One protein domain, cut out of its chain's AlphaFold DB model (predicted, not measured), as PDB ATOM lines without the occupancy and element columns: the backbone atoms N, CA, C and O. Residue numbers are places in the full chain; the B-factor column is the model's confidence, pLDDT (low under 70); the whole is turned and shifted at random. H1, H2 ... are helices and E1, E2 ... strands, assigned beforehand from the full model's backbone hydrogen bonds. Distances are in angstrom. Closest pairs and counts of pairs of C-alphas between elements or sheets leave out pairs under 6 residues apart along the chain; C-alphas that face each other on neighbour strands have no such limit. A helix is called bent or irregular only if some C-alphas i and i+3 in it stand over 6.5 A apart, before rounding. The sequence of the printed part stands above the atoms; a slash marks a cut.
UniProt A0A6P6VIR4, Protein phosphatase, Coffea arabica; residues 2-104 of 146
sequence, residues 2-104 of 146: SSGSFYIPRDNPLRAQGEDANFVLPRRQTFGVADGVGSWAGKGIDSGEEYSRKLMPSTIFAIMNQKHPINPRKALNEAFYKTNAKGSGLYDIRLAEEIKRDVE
ATOM      1  N   SER A   2      21.436   0.889  -1.626       84.56
ATOM      2  CA  SER A   2      20.083   0.360  -1.413       84.56
ATOM      3  C   SER A   2      19.690  -0.411  -2.670       84.56
ATOM      4  O   SER A   2      20.096  -0.021  -3.762       84.56
ATOM      5  N   SER A   3      18.982  -1.526  -2.538       86.44
ATOM      6  CA  SER A   3      18.684  -2.396  -3.680       86.44
ATOM      7  C   SER A   3      17.414  -3.198  -3.454       86.44
ATOM      8  O   SER A   3      17.162  -3.643  -2.335       86.44
ATOM      9  N   GLY A   4      16.681  -3.446  -4.532       87.62
ATOM     10  CA  GLY A   4      15.533  -4.341  -4.575       87.62
ATOM     11  C   GLY A   4      15.437  -5.008  -5.942       87.62
ATOM     12  O   GLY A   4      16.124  -4.606  -6.880       87.62
ATOM     13  N   SER A   5      14.601  -6.033  -6.046       90.12
ATOM     14  CA  SER A   5      14.221  -6.632  -7.322       90.12
ATOM     15  C   SER A   5      12.723  -6.904  -7.342       90.12
ATOM     16  O   SER A   5      12.082  -7.045  -6.300       90.12
ATOM     17  N   PHE A   6      12.171  -6.955  -8.548       90.06
ATOM     18  CA  PHE A   6      10.792  -7.335  -8.809       90.06
ATOM     19  C   PHE A   6      10.778  -8.253 -10.028       90.06
ATOM     20  O   PHE A   6      11.629  -8.117 -10.907       90.06
ATOM     21  N   TYR A   7       9.860  -9.212 -10.065       89.38
ATOM     22  CA  TYR A   7       9.796 -10.195 -11.140       89.38
ATOM     23  C   TYR A   7       8.350 -10.521 -11.479       89.38
ATOM     24  O   TYR A   7       7.563 -10.843 -10.587       89.38
ATOM     25  N   ILE A   8       8.027 -10.456 -12.770       89.12
ATOM     26  CA  ILE A   8       6.735 -10.862 -13.311       89.12
ATOM     27  C   ILE A   8       6.994 -11.888 -14.409       89.12
ATOM     28  O   ILE A   8       7.523 -11.524 -15.459       89.12
ATOM     29  N   PRO A   9       6.657 -13.167 -14.187       89.12
ATOM     30  CA  PRO A   9       6.773 -14.171 -15.228       89.12
ATOM     31  C   PRO A   9       5.706 -13.940 -16.303       89.12
ATOM     32  O   PRO A   9       4.590 -13.510 -16.008       89.12
ATOM     33  N   ARG A  10       6.028 -14.294 -17.551       84.00
ATOM     34  CA  ARG A  10       5.028 -14.397 -18.623       84.00
ATOM     35  C   ARG A  10       3.924 -15.371 -18.204       84.00
ATOM     36  O   ARG A  10       4.226 -16.438 -17.666       84.00
ATOM     37  N   ASP A  11       2.669 -15.034 -18.502       84.06
ATOM     38  CA  ASP A  11       1.543 -15.926 -18.227       84.06
ATOM     39  C   ASP A  11       1.662 -17.210 -19.061       84.06
ATOM     40  O   ASP A  11       1.550 -17.214 -20.289       84.06
ATOM     41  N   ASN A  12       1.982 -18.307 -18.380       82.06
ATOM     42  CA  ASN A  12       2.112 -19.625 -18.969       82.06
ATOM     43  C   ASN A  12       1.799 -20.688 -17.903       82.06
ATOM     44  O   ASN A  12       2.622 -20.916 -17.012       82.06
ATOM     45  N   PRO A  13       0.668 -21.408 -18.013       79.69
ATOM     46  CA  PRO A  13       0.282 -22.427 -17.036       79.69
ATOM     47  C   PRO A  13       1.300 -23.562 -16.882       79.69
ATOM     48  O   PRO A  13       1.412 -24.153 -15.812       79.69
ATOM     49  N   LEU A  14       2.059 -23.869 -17.938       80.62
ATOM     50  CA  LEU A  14       3.091 -24.908 -17.914       80.62
ATOM     51  C   LEU A  14       4.400 -24.416 -17.283       80.62
ATOM     52  O   LEU A  14       5.243 -25.232 -16.919       80.62
ATOM     53  N   ARG A  15       4.581 -23.095 -17.172       81.19
ATOM     54  CA  ARG A  15       5.802 -22.435 -16.691       81.19
ATOM     55  C   ARG A  15       5.462 -21.221 -15.840       81.19
ATOM     56  O   ARG A  15       5.892 -20.109 -16.125       81.19
ATOM     57  N   ALA A  16       4.727 -21.447 -14.756       83.31
ATOM     58  CA  ALA A  16       4.258 -20.370 -13.884       83.31
ATOM     59  C   ALA A  16       5.394 -19.525 -13.265       83.31
ATOM     60  O   ALA A  16       5.171 -18.392 -12.858       83.31
ATOM     61  N   GLN A  17       6.617 -20.063 -13.188       87.44
ATOM     62  CA  GLN A  17       7.798 -19.344 -12.692       87.44
ATOM     63  C   GLN A  17       8.545 -18.566 -13.792       87.44
ATOM     64  O   GLN A  17       9.547 -17.917 -13.499       87.44
ATOM     65  N   GLY A  18       8.094 -18.638 -15.048       92.25
ATOM     66  CA  GLY A  18       8.776 -18.080 -16.213       92.25
ATOM     67  C   GLY A  18      10.156 -18.696 -16.462       92.25
ATOM     68  O   GLY A  18      10.500 -19.754 -15.923       92.25
ATOM     69  N   GLU A  19      10.941 -18.040 -17.307       93.81
ATOM     70  CA  GLU A  19      12.228 -18.545 -17.802       93.81
ATOM     71  C   GLU A  19      13.419 -17.765 -17.225       93.81
ATOM     72  O   GLU A  19      14.558 -18.234 -17.264       93.81
ATOM     73  N   ASP A  20      13.150 -16.636 -16.577       94.81
ATOM     74  CA  ASP A  20      14.179 -15.763 -16.033       94.81
ATOM     75  C   ASP A  20      14.490 -16.101 -14.575       94.81
ATOM     76  O   ASP A  20      13.762 -16.810 -13.867       94.81
ATOM     77  N   ALA A  21      15.613 -15.569 -14.104       95.25
ATOM     78  CA  ALA A  21      15.975 -15.575 -12.700       95.25
ATOM     79  C   ALA A  21      16.810 -14.339 -12.366       95.25
ATOM     80  O   ALA A  21      17.542 -13.814 -13.200       95.25
ATOM     81  N   ASN A  22      16.752 -13.895 -11.113       96.31
ATOM     82  CA  ASN A  22      17.615 -12.829 -10.622       96.31
ATOM     83  C   ASN A  22      18.084 -13.102  -9.191       96.31
ATOM     84  O   ASN A  22      17.563 -13.979  -8.500       96.31
ATOM     85  N   PHE A  23      19.071 -12.331  -8.747       96.12
ATOM     86  CA  PHE A  23      19.403 -12.203  -7.336       96.12
ATOM     87  C   PHE A  23      19.860 -10.787  -6.997       96.12
ATOM     88  O   PHE A  23      20.429 -10.083  -7.830       96.12
ATOM     89  N   VAL A  24      19.706 -10.422  -5.725       95.38
ATOM     90  CA  VAL A  24      20.295  -9.222  -5.123       95.38
ATOM     91  C   VAL A  24      21.054  -9.644  -3.869       95.38
ATOM     92  O   VAL A  24      20.507 -10.325  -3.002       95.38
ATOM     93  N   LEU A  25      22.322  -9.247  -3.755       94.56
ATOM     94  CA  LEU A  25      23.197  -9.573  -2.630       94.56
ATOM     95  C   LEU A  25      23.850  -8.295  -2.068       94.56
ATOM     96  O   LEU A  25      25.031  -8.025  -2.315       94.56
ATOM     97  N   PRO A  26      23.117  -7.508  -1.249       91.12
ATOM     98  CA  PRO A  26      23.564  -6.187  -0.795       91.12
ATOM     99  C   PRO A  26      24.896  -6.222  -0.040       91.12
ATOM    100  O   PRO A  26      25.747  -5.358  -0.225       91.12
ATOM    101  N   ARG A  27      25.119  -7.275   0.761       91.38
ATOM    102  CA  ARG A  27      26.356  -7.474   1.539       91.38
ATOM    103  C   ARG A  27      27.613  -7.602   0.686       91.38
ATOM    104  O   ARG A  27      28.699  -7.340   1.186       91.38
ATOM    105  N   ARG A  28      27.470  -8.042  -0.563       93.69
ATOM    106  CA  ARG A  28      28.574  -8.154  -1.519       93.69
ATOM    107  C   ARG A  28      28.523  -7.058  -2.585       93.69
ATOM    108  O   ARG A  28      29.398  -7.046  -3.440       93.69
ATOM    109  N   GLN A  29      27.545  -6.149  -2.504       92.62
ATOM    110  CA  GLN A  29      27.269  -5.105  -3.496       92.62
ATOM    111  C   GLN A  29      27.141  -5.669  -4.917       92.62
ATOM    112  O   GLN A  29      27.700  -5.128  -5.864       92.62
ATOM    113  N   THR A  30      26.426  -6.784  -5.055       94.81
ATOM    114  CA  THR A  30      26.227  -7.457  -6.340       94.81
ATOM    115  C   THR A  30      24.767  -7.809  -6.554       94.81
ATOM    116  O   THR A  30      24.029  -8.094  -5.612       94.81
ATOM    117  N   PHE A  31      24.358  -7.820  -7.812       95.88
ATOM    118  CA  PHE A  31      23.096  -8.376  -8.276       95.88
ATOM    119  C   PHE A  31      23.350  -9.059  -9.622       95.88
ATOM    120  O   PHE A  31      24.410  -8.874 -10.226       95.88
ATOM    121  N   GLY A  32      22.408  -9.876 -10.072       95.44
ATOM    122  CA  GLY A  32      22.498 -10.553 -11.357       95.44
ATOM    123  C   GLY A  32      21.118 -10.872 -11.900       95.44
ATOM    124  O   GLY A  32      20.181 -11.076 -11.129       95.44
ATOM    125  N   VAL A  33      21.019 -10.902 -13.223       96.12
ATOM    126  CA  VAL A  33      19.814 -11.250 -13.978       96.12
ATOM    127  C   VAL A  33      20.224 -12.277 -15.030       96.12
ATOM    128  O   VAL A  33      21.310 -12.178 -15.601       96.12
ATOM    129  N   ALA A  34      19.387 -13.282 -15.250       94.00
ATOM    130  CA  ALA A  34      19.539 -14.264 -16.309       94.00
ATOM    131  C   ALA A  34      18.210 -14.460 -17.027       94.00
ATOM    132  O   ALA A  34      17.177 -14.627 -16.377       94.00
ATOM    133  N   ASP A  35      18.300 -14.477 -18.348       92.00
ATOM    134  CA  ASP A  35      17.197 -14.654 -19.280       92.00
ATOM    135  C   ASP A  35      17.204 -16.087 -19.818       92.00
ATOM    136  O   ASP A  35      18.219 -16.578 -20.335       92.00
ATOM    137  N   GLY A  36      16.090 -16.789 -19.637       90.75
ATOM    138  CA  GLY A  36      15.957 -18.147 -20.140       90.75
ATOM    139  C   GLY A  36      15.391 -18.165 -21.553       90.75
ATOM    140  O   GLY A  36      14.224 -17.886 -21.771       90.75
ATOM    141  N   VAL A  37      16.151 -18.685 -22.516       89.56
ATOM    142  CA  VAL A  37      15.696 -18.739 -23.917       89.56
ATOM    143  C   VAL A  37      14.489 -19.678 -24.104       89.56
ATOM    144  O   VAL A  37      14.634 -20.903 -24.128       89.56
ATOM    145  N   GLY A  38      13.293 -19.125 -24.320       86.69
ATOM    146  CA  GLY A  38      12.054 -19.912 -24.408       86.69
ATOM    147  C   GLY A  38      11.989 -20.934 -25.551       86.69
ATOM    148  O   GLY A  38      11.304 -21.954 -25.443       86.69
ATOM    149  N   SER A  39      12.786 -20.756 -26.612       87.50
ATOM    150  CA  SER A  39      12.872 -21.706 -27.739       87.50
ATOM    151  C   SER A  39      13.329 -23.118 -27.331       87.50
ATOM    152  O   SER A  39      13.083 -24.085 -28.056       87.50
ATOM    153  N   TRP A  40      13.935 -23.287 -26.149       88.25
ATOM    154  CA  TRP A  40      14.250 -24.609 -25.591       88.25
ATOM    155  C   TRP A  40      13.006 -25.470 -25.308       88.25
ATOM    156  O   TRP A  40      13.115 -26.700 -25.276       88.25
ATOM    157  N   ALA A  41      11.815 -24.863 -25.216       87.44
ATOM    158  CA  ALA A  41      10.540 -25.571 -25.088       87.44
ATOM    159  C   ALA A  41      10.301 -26.610 -26.181       87.44
ATOM    160  O   ALA A  41       9.842 -27.710 -25.884       87.44
ATOM    161  N   GLY A  42      10.665 -26.296 -27.430       86.69
ATOM    162  CA  GLY A  42      10.501 -27.213 -28.562       86.69
ATOM    163  C   GLY A  42      11.315 -28.504 -28.424       86.69
ATOM    164  O   GLY A  42      11.039 -29.484 -29.108       86.69
ATOM    165  N   LYS A  43      12.301 -28.525 -27.518       86.81
ATOM    166  CA  LYS A  43      13.114 -29.700 -27.172       86.81
ATOM    167  C   LYS A  43      12.709 -30.334 -25.835       86.81
ATOM    168  O   LYS A  43      13.443 -31.176 -25.323       86.81
ATOM    169  N   GLY A  44      11.586 -29.915 -25.247       87.50
ATOM    170  CA  GLY A  44      11.123 -30.382 -23.938       87.50
ATOM    171  C   GLY A  44      11.997 -29.917 -22.768       87.50
ATOM    172  O   GLY A  44      11.996 -30.557 -21.721       87.50
ATOM    173  N   ILE A  45      12.773 -28.844 -22.945       87.88
ATOM    174  CA  ILE A  45      13.662 -28.292 -21.918       87.88
ATOM    175  C   ILE A  45      13.010 -27.038 -21.325       87.88
ATOM    176  O   ILE A  45      12.618 -26.128 -22.060       87.88
ATOM    177  N   ASP A  46      12.895 -26.990 -19.997       90.69
ATOM    178  CA  ASP A  46      12.559 -25.772 -19.256       90.69
ATOM    179  C   ASP A  46      13.832 -24.936 -19.088       90.69
ATOM    180  O   ASP A  46      14.719 -25.287 -18.311       90.69
ATOM    181  N   SER A  47      13.958 -23.858 -19.865       90.75
ATOM    182  CA  SER A  47      15.151 -23.006 -19.851       90.75
ATOM    183  C   SER A  47      15.336 -22.272 -18.525       90.75
ATOM    184  O   SER A  47      16.473 -22.061 -18.098       90.75
ATOM    185  N   GLY A  48      14.239 -21.933 -17.850       92.06
ATOM    186  CA  GLY A  48      14.298 -21.305 -16.542       92.06
ATOM    187  C   GLY A  48      14.865 -22.243 -15.494       92.06
ATOM    188  O   GLY A  48      15.757 -21.853 -14.749       92.06
ATOM    189  N   GLU A  49      14.393 -23.488 -15.434       89.62
ATOM    190  CA  GLU A  49      14.867 -24.462 -14.450       89.62
ATOM    191  C   GLU A  49      16.269 -24.968 -14.784       89.62
ATOM    192  O   GLU A  49      17.113 -25.093 -13.897       89.62
ATOM    193  N   GLU A  50      16.541 -25.251 -16.055       89.12
ATOM    194  CA  GLU A  50      17.795 -25.875 -16.471       89.12
ATOM    195  C   GLU A  50      18.953 -24.877 -16.580       89.12
ATOM    196  O   GLU A  50      20.094 -25.281 -16.365       89.12
ATOM    197  N   TYR A  51      18.699 -23.592 -16.848       90.12
ATOM    198  CA  TYR A  51      19.759 -22.585 -16.983       90.12
ATOM    199  C   TYR A  51      19.633 -21.468 -15.950       90.12
ATOM    200  O   TYR A  51      20.437 -21.425 -15.020       90.12
ATOM    201  N   SER A  52      18.639 -20.585 -16.066       93.38
ATOM    202  CA  SER A  52      18.576 -19.331 -15.299       93.38
ATOM    203  C   SER A  52      18.567 -19.575 -13.786       93.38
ATOM    204  O   SER A  52      19.425 -19.074 -13.051       93.38
ATOM    205  N   ARG A  53      17.664 -20.439 -13.307       93.75
ATOM    206  CA  ARG A  53      17.503 -20.776 -11.883       93.75
ATOM    207  C   ARG A  53      18.621 -21.653 -11.324       93.75
ATOM    208  O   ARG A  53      18.779 -21.692 -10.110       93.75
ATOM    209  N   LYS A  54      19.442 -22.309 -12.154       93.38
ATOM    210  CA  LYS A  54      20.670 -22.993 -11.696       93.38
ATOM    211  C   LYS A  54      21.888 -22.071 -11.703       93.38
ATOM    212  O   LYS A  54      22.735 -22.171 -10.808       93.38
ATOM    213  N   LEU A  55      21.981 -21.175 -12.683       93.38
ATOM    214  CA  LEU A  55      23.093 -20.242 -12.846       93.38
ATOM    215  C   LEU A  55      23.118 -19.194 -11.729       93.38
ATOM    216  O   LEU A  55      24.170 -18.974 -11.126       93.38
ATOM    217  N   MET A  56      21.977 -18.581 -11.400       95.44
ATOM    218  CA  MET A  56      21.896 -17.531 -10.372       95.44
ATOM    219  C   MET A  56      22.386 -17.973  -8.977       95.44
ATOM    220  O   MET A  56      23.308 -17.340  -8.452       95.44
ATOM    221  N   PRO A  57      21.897 -19.071  -8.363       95.56
ATOM    222  CA  PRO A  57      22.409 -19.527  -7.068       95.56
ATOM    223  C   PRO A  57      23.865 -20.008  -7.138       95.56
ATOM    224  O   PRO A  57      24.626 -19.815  -6.187       95.56
ATOM    225  N   SER A  58      24.297 -20.582  -8.266       95.50
ATOM    226  CA  SER A  58      25.703 -20.960  -8.469       95.50
ATOM    227  C   SER A  58      26.615 -19.730  -8.519       95.50
ATOM    228  O   SER A  58      27.708 -19.753  -7.951       95.50
ATOM    229  N   THR A  59      26.137 -18.633  -9.112       96.31
ATOM    230  CA  THR A  59      26.829 -17.337  -9.151       96.31
ATOM    231  C   THR A  59      26.918 -16.728  -7.760       96.31
ATOM    232  O   THR A  59      28.000 -16.313  -7.352       96.31
ATOM    233  N   ILE A  60      25.833 -16.762  -6.976       97.00
ATOM    234  CA  ILE A  60      25.869 -16.356  -5.562       97.00
ATOM    235  C   ILE A  60      26.936 -17.153  -4.802       97.00
ATOM    236  O   ILE A  60      27.753 -16.564  -4.096       97.00
ATOM    237  N   PHE A  61      26.974 -18.478  -4.965       96.62
ATOM    238  CA  PHE A  61      27.975 -19.319  -4.309       96.62
ATOM    239  C   PHE A  61      29.409 -18.935  -4.707       96.62
ATOM    240  O   PHE A  61      30.278 -18.823  -3.841       96.62
ATOM    241  N   ALA A  62      29.662 -18.687  -5.994       96.44
ATOM    242  CA  ALA A  62      30.965 -18.242  -6.480       96.44
ATOM    243  C   ALA A  62      31.359 -16.873  -5.893       96.44
ATOM    244  O   ALA A  62      32.454 -16.723  -5.355       96.44
ATOM    245  N   ILE A  63      30.440 -15.900  -5.888       97.56
ATOM    246  CA  ILE A  63      30.645 -14.574  -5.280       97.56
ATOM    247  C   ILE A  63      30.987 -14.707  -3.795       97.56
ATOM    248  O   ILE A  63      31.915 -14.059  -3.310       97.56
ATOM    249  N   MET A  64      30.262 -15.554  -3.061       96.38
ATOM    250  CA  MET A  64      30.456 -15.717  -1.620       96.38
ATOM    251  C   MET A  64      31.846 -16.260  -1.260       96.38
ATOM    252  O   MET A  64      32.377 -15.899  -0.208       96.38
ATOM    253  N   ASN A  65      32.465 -17.036  -2.149       95.44
ATOM    254  CA  ASN A  65      33.813 -17.582  -1.972       95.44
ATOM    255  C   ASN A  65      34.934 -16.662  -2.485       95.44
ATOM    256  O   ASN A  65      36.115 -16.967  -2.311       95.44
ATOM    257  N   GLN A  66      34.598 -15.528  -3.102       95.12
ATOM    258  CA  GLN A  66      35.578 -14.541  -3.548       95.12
ATOM    259  C   GLN A  66      35.887 -13.509  -2.460       95.12
ATOM    260  O   GLN A  66      35.033 -13.137  -1.649       95.12
ATOM    261  N   LYS A  67      37.133 -13.022  -2.474       94.88
ATOM    262  CA  LYS A  67      37.546 -11.825  -1.733       94.88
ATOM    263  C   LYS A  67      37.062 -10.580  -2.475       94.88
ATOM    264  O   LYS A  67      36.925 -10.609  -3.692       94.88
ATOM    265  N   HIS A  68      36.844  -9.493  -1.742       90.38
ATOM    266  CA  HIS A  68      36.565  -8.195  -2.351       90.38
ATOM    267  C   HIS A  68      37.836  -7.566  -2.963       90.38
ATOM    268  O   HIS A  68      38.918  -7.767  -2.403       90.38
ATOM    269  N   PRO A  69      37.715  -6.787  -4.059       92.19
ATOM    270  CA  PRO A  69      36.492  -6.555  -4.840       92.19
ATOM    271  C   PRO A  69      36.063  -7.805  -5.629       92.19
ATOM    272  O   PRO A  69      36.897  -8.615  -6.028       92.19
ATOM    273  N   ILE A  70      34.753  -7.967  -5.838       95.56
ATOM    274  CA  ILE A  70      34.207  -9.118  -6.573       95.56
ATOM    275  C   ILE A  70      34.621  -9.033  -8.043       95.56
ATOM    276  O   ILE A  70      34.577  -7.956  -8.633       95.56
ATOM    277  N   ASN A  71      34.987 -10.168  -8.642       94.75
ATOM    278  CA  ASN A  71      35.229 -10.280 -10.077       94.75
ATOM    279  C   ASN A  71      34.016 -10.969 -10.741       94.75
ATOM    280  O   ASN A  71      33.880 -12.194 -10.623       94.75
ATOM    281  N   PRO A  72      33.131 -10.219 -11.435       93.69
ATOM    282  CA  PRO A  72      31.901 -10.773 -11.999       93.69
ATOM    283  C   PRO A  72      32.164 -11.871 -13.029       93.69
ATOM    284  O   PRO A  72      31.544 -12.929 -12.962       93.69
ATOM    285  N   ARG A  73      33.144 -11.673 -13.922       92.31
ATOM    286  CA  ARG A  73      33.526 -12.660 -14.943       92.31
ATOM    287  C   ARG A  73      33.970 -13.974 -14.309       92.31
ATOM    288  O   ARG A  73      33.528 -15.039 -14.724       92.31
ATOM    289  N   LYS A  74      34.810 -13.917 -13.274       93.12
ATOM    290  CA  LYS A  74      35.243 -15.111 -12.539       93.12
ATOM    291  C   LYS A  74      34.057 -15.819 -11.882       93.12
ATOM    292  O   LYS A  74      33.949 -17.033 -12.008       93.12
ATOM    293  N   ALA A  75      33.178 -15.074 -11.207       94.81
ATOM    294  CA  ALA A  75      32.005 -15.653 -10.552       94.81
ATOM    295  C   ALA A  75      31.076 -16.349 -11.553       94.81
ATOM    296  O   ALA A  75      30.632 -17.469 -11.310       94.81
ATOM    297  N   LEU A  76      30.831 -15.697 -12.688       92.44
ATOM    298  CA  LEU A  76      29.977 -16.209 -13.747       92.44
ATOM    299  C   LEU A  76      30.588 -17.443 -14.423       92.44
ATOM    300  O   LEU A  76      29.885 -18.427 -14.627       92.44
ATOM    301  N   ASN A  77      31.901 -17.446 -14.677       91.12
ATOM    302  CA  ASN A  77      32.615 -18.612 -15.203       91.12
ATOM    303  C   ASN A  77      32.528 -19.811 -14.246       91.12
ATOM    304  O   ASN A  77      32.183 -20.913 -14.664       91.12
ATOM    305  N   GLU A  78      32.817 -19.607 -12.958       91.94
ATOM    306  CA  GLU A  78      32.733 -20.665 -11.941       91.94
ATOM    307  C   GLU A  78      31.310 -21.224 -11.827       91.94
ATOM    308  O   GLU A  78      31.121 -22.440 -11.751       91.94
ATOM    309  N   ALA A  79      30.304 -20.348 -11.852       92.12
ATOM    310  CA  ALA A  79      28.904 -20.743 -11.824       92.12
ATOM    311  C   ALA A  79      28.514 -21.557 -13.058       92.12
ATOM    312  O   ALA A  79      27.926 -22.626 -12.922       92.12
ATOM    313  N   PHE A  80      28.897 -21.085 -14.243       88.88
ATOM    314  CA  PHE A  80      28.597 -21.727 -15.515       88.88
ATOM    315  C   PHE A  80      29.133 -23.163 -15.572       88.88
ATOM    316  O   PHE A  80      28.376 -24.095 -15.846       88.88
ATOM    317  N   TYR A  81      30.408 -23.369 -15.221       86.50
ATOM    318  CA  TYR A  81      31.001 -24.711 -15.189       86.50
ATOM    319  C   TYR A  81      30.380 -25.616 -14.116       86.50
ATOM    320  O   TYR A  81      30.358 -26.836 -14.281       86.50
ATOM    321  N   LYS A  82      29.843 -25.044 -13.031       85.75
ATOM    322  CA  LYS A  82      29.162 -25.799 -11.971       85.75
ATOM    323  C   LYS A  82      27.736 -26.210 -12.350       85.75
ATOM    324  O   LYS A  82      27.277 -27.263 -11.913       85.75
ATOM    325  N   THR A  83      27.032 -25.397 -13.134       81.44
ATOM    326  CA  THR A  83      25.622 -25.619 -13.486       81.44
ATOM    327  C   THR A  83      25.413 -26.871 -14.352       81.44
ATOM    328  O   THR A  83      24.353 -27.483 -14.246       81.44
ATOM    329  N   ASN A  84      26.412 -27.290 -15.148       71.88
ATOM    330  CA  ASN A  84      26.394 -28.508 -15.984       71.88
ATOM    331  C   ASN A  84      25.057 -28.735 -16.726       71.88
ATOM    332  O   ASN A  84      24.548 -29.856 -16.817       71.88
ATOM    333  N   ALA A  85      24.443 -27.652 -17.206       68.88
ATOM    334  CA  ALA A  85      23.146 -27.713 -17.867       68.88
ATOM    335  C   ALA A  85      23.275 -28.369 -19.245       68.88
ATOM    336  O   ALA A  85      24.284 -28.201 -19.938       68.88
ATOM    337  N   LYS A  86      22.243 -29.100 -19.673       65.12
ATOM    338  CA  LYS A  86      22.180 -29.703 -21.016       65.12
ATOM    339  C   LYS A  86      22.444 -28.626 -22.068       65.12
ATOM    340  O   LYS A  86      21.947 -27.533 -21.919       65.12
ATOM    341  N   GLY A  87      23.242 -28.885 -23.103       59.41
ATOM    342  CA  GLY A  87      23.483 -27.906 -24.180       59.41
ATOM    343  C   GLY A  87      24.334 -26.676 -23.818       59.41
ATOM    344  O   GLY A  87      24.689 -25.925 -24.722       59.41
ATOM    345  N   SER A  88      24.730 -26.498 -22.550       59.34
ATOM    346  CA  SER A  88      25.593 -25.384 -22.116       59.34
ATOM    347  C   SER A  88      26.945 -25.356 -22.838       59.34
ATOM    348  O   SER A  88      27.441 -24.281 -23.134       59.34
ATOM    349  N   GLY A  89      27.494 -26.507 -23.240       57.12
ATOM    350  CA  GLY A  89      28.748 -26.587 -24.004       57.12
ATOM    351  C   GLY A  89      28.731 -25.940 -25.399       57.12
ATOM    352  O   GLY A  89      29.780 -25.872 -26.033       57.12
ATOM    353  N   LEU A  90      27.570 -25.483 -25.889       53.38
ATOM    354  CA  LEU A  90      27.444 -24.717 -27.138       53.38
ATOM    355  C   LEU A  90      27.660 -23.209 -26.946       53.38
ATOM    356  O   LEU A  90      27.837 -22.496 -27.931       53.38
ATOM    357  N   TYR A  91      27.644 -22.726 -25.703       63.31
ATOM    358  CA  TYR A  91      27.794 -21.314 -25.375       63.31
ATOM    359  C   TYR A  91      29.085 -21.112 -24.602       63.31
ATOM    360  O   TYR A  91      29.372 -21.806 -23.628       63.31
ATOM    361  N   ASP A  92      29.877 -20.149 -25.049       66.44
ATOM    362  CA  ASP A  92      31.161 -19.860 -24.445       66.44
ATOM    363  C   ASP A  92      31.082 -18.561 -23.652       66.44
ATOM    364  O   ASP A  92      31.093 -17.468 -24.217       66.44
ATOM    365  N   ILE A  93      31.045 -18.681 -22.326       71.62
ATOM    366  CA  ILE A  93      31.061 -17.531 -21.421       71.62
ATOM    367  C   ILE A  93      32.305 -16.640 -21.613       71.62
ATOM    368  O   ILE A  93      32.297 -15.466 -21.245       71.62
ATOM    369  N   ARG A  94      33.370 -17.140 -22.263       69.75
ATOM    370  CA  ARG A  94      34.534 -16.321 -22.649       69.75
ATOM    371  C   ARG A  94      34.173 -15.206 -23.633       69.75
ATOM    372  O   ARG A  94      34.893 -14.214 -23.672       69.75
ATOM    373  N   LEU A  95      33.065 -15.334 -24.366       79.25
ATOM    374  CA  LEU A  95      32.549 -14.298 -25.265       79.25
ATOM    375  C   LEU A  95      31.790 -13.184 -24.532       79.25
ATOM    376  O   LEU A  95      31.423 -12.199 -25.165       79.25
ATOM    377  N   ALA A  96      31.553 -13.311 -23.222       84.75
ATOM    378  CA  ALA A  96      30.875 -12.274 -22.457       84.75
ATOM    379  C   ALA A  96      31.665 -10.957 -22.500       84.75
ATOM    380  O   ALA A  96      32.875 -10.931 -22.232       84.75
ATOM    381  N   GLU A  97      30.966  -9.865 -22.792       90.06
ATOM    382  CA  GLU A  97      31.498  -8.511 -22.703       90.06
ATOM    383  C   GLU A  97      31.620  -8.090 -21.230       90.06
ATOM    384  O   GLU A  97      30.782  -8.426 -20.395       90.06
ATOM    385  N   GLU A  98      32.694  -7.378 -20.886       91.00
ATOM    386  CA  GLU A  98      32.870  -6.790 -19.557       91.00
ATOM    387  C   GLU A  98      33.059  -5.291 -19.708       91.00
ATOM    388  O   GLU A  98      34.035  -4.831 -20.298       91.00
ATOM    389  N   ILE A  99      32.122  -4.547 -19.134       92.25
ATOM    390  CA  ILE A  99      32.120  -3.092 -19.132       92.25
ATOM    391  C   ILE A  99      32.323  -2.637 -17.691       92.25
ATOM    392  O   ILE A  99      31.703  -3.161 -16.765       92.25
ATOM    393  N   LYS A 100      33.200  -1.652 -17.497       92.81
ATOM    394  CA  LYS A 100      33.414  -0.987 -16.209       92.81
ATOM    395  C   LYS A 100      33.019   0.470 -16.341       92.81
ATOM    396  O   LYS A 100      33.374   1.119 -17.324       92.81
ATOM    397  N   ARG A 101      32.274   0.958 -15.357       93.50
ATOM    398  CA  ARG A 101      31.849   2.348 -15.241       93.50
ATOM    399  C   ARG A 101      32.057   2.780 -13.802       93.50
ATOM    400  O   ARG A 101      31.760   2.007 -12.889       93.50
ATOM    401  N   ASP A 102      32.588   3.980 -13.633       92.75
ATOM    402  CA  ASP A 102      32.623   4.630 -12.332       92.75
ATOM    403  C   ASP A 102      31.204   5.077 -11.973       92.75
ATOM    404  O   ASP A 102      30.424   5.430 -12.858       92.75
ATOM    405  N   VAL A 103      30.870   4.992 -10.687       90.00
ATOM    406  CA  VAL A 103      29.564   5.378 -10.144       90.00
ATOM    407  C   VAL A 103      29.763   6.320  -8.967       90.00
ATOM    408  O   VAL A 103      30.699   6.151  -8.177       90.00
ATOM    409  N   GLU A 104      28.872   7.287  -8.835       90.81
ATOM    410  CA  GLU A 104      28.867   8.295  -7.783       90.81
ATOM    411  C   GLU A 104      27.714   8.056  -6.789       90.81
ATOM    412  O   GLU A 104      26.753   7.334  -7.079       90.81
TER     413      GLU A 104
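This is residues 2 to 104 of the 146 residues of the protein "Protein phosphatase" of Coffea arabica (UniProt A0A6P6VIR4). The long helix H2 runs through the middle, with the strand hairpin E1 E2 packed on one side of it and H3 crossing it at a slant on another. Short H1 lies beyond H2's first residue; the unnamed residues 2 to 20 run out past the hairpin and turn back near residue 13, and residues 99 to 104 stick out. The 103 printed residues hold E1, E2, H1, H2 and H3 in chain order, an antiparallel two-strand sheet and three helices: mixed class, with under half of the residues in named elements. The whole is compact, with a radius of gyration of the C-alphas of 14.6 A and spans of 42 by 30 by 23 A.

E1, residues 21 to 25, and E2, residues 30 to 34, form an antiparallel hairpin at 179 degrees; N 23 and O 32 are 2.9 A apart, within hydrogen-bond range. H1, residues 38 to 43, and H2, residues 47 to 64, only just touch, only at the corner, with 3 pairs of C-alphas within 8 A, made by residue 47 of H2 alone; the closest C-alphas are those of Trp 40 and Ser 47, 6.0 A. The closest C-alphas of E1 and H2 are those of Ala 21 and Ser 52, 5.3 A. H3, residues 72 to 83, touches H2 at a steep tilt of 53 degrees, opposite ways, closest at the C-alphas of Ser 58 and Ala 79, 4.6 A. H1 and H3 are apart. Every O i to N i+4 pair is within hydrogen-bond range in H3, 11 of 14 in H2, and 0 of 2 in H1, where 3 of 3 O i to N i+3 pairs are.

E1 begins at C-alpha 21 (15.975, -15.575, -12.700); E1 and E2 are each 13.8 A long. H1 measures 10.2 A, H2 24.9 A and H3 16.2 A, ending at C-alpha 83 (25.622, -25.619, -13.486). H2 is only just irregular: C-alphas 50 and 53 are 6.9 A apart.

The C-alphas farthest apart, of Gly 44 and Glu 104, are 45.5 A apart. The printed part has no cut, and no link is long. Residues 85 to 92 and residue 94 have pLDDT under 70.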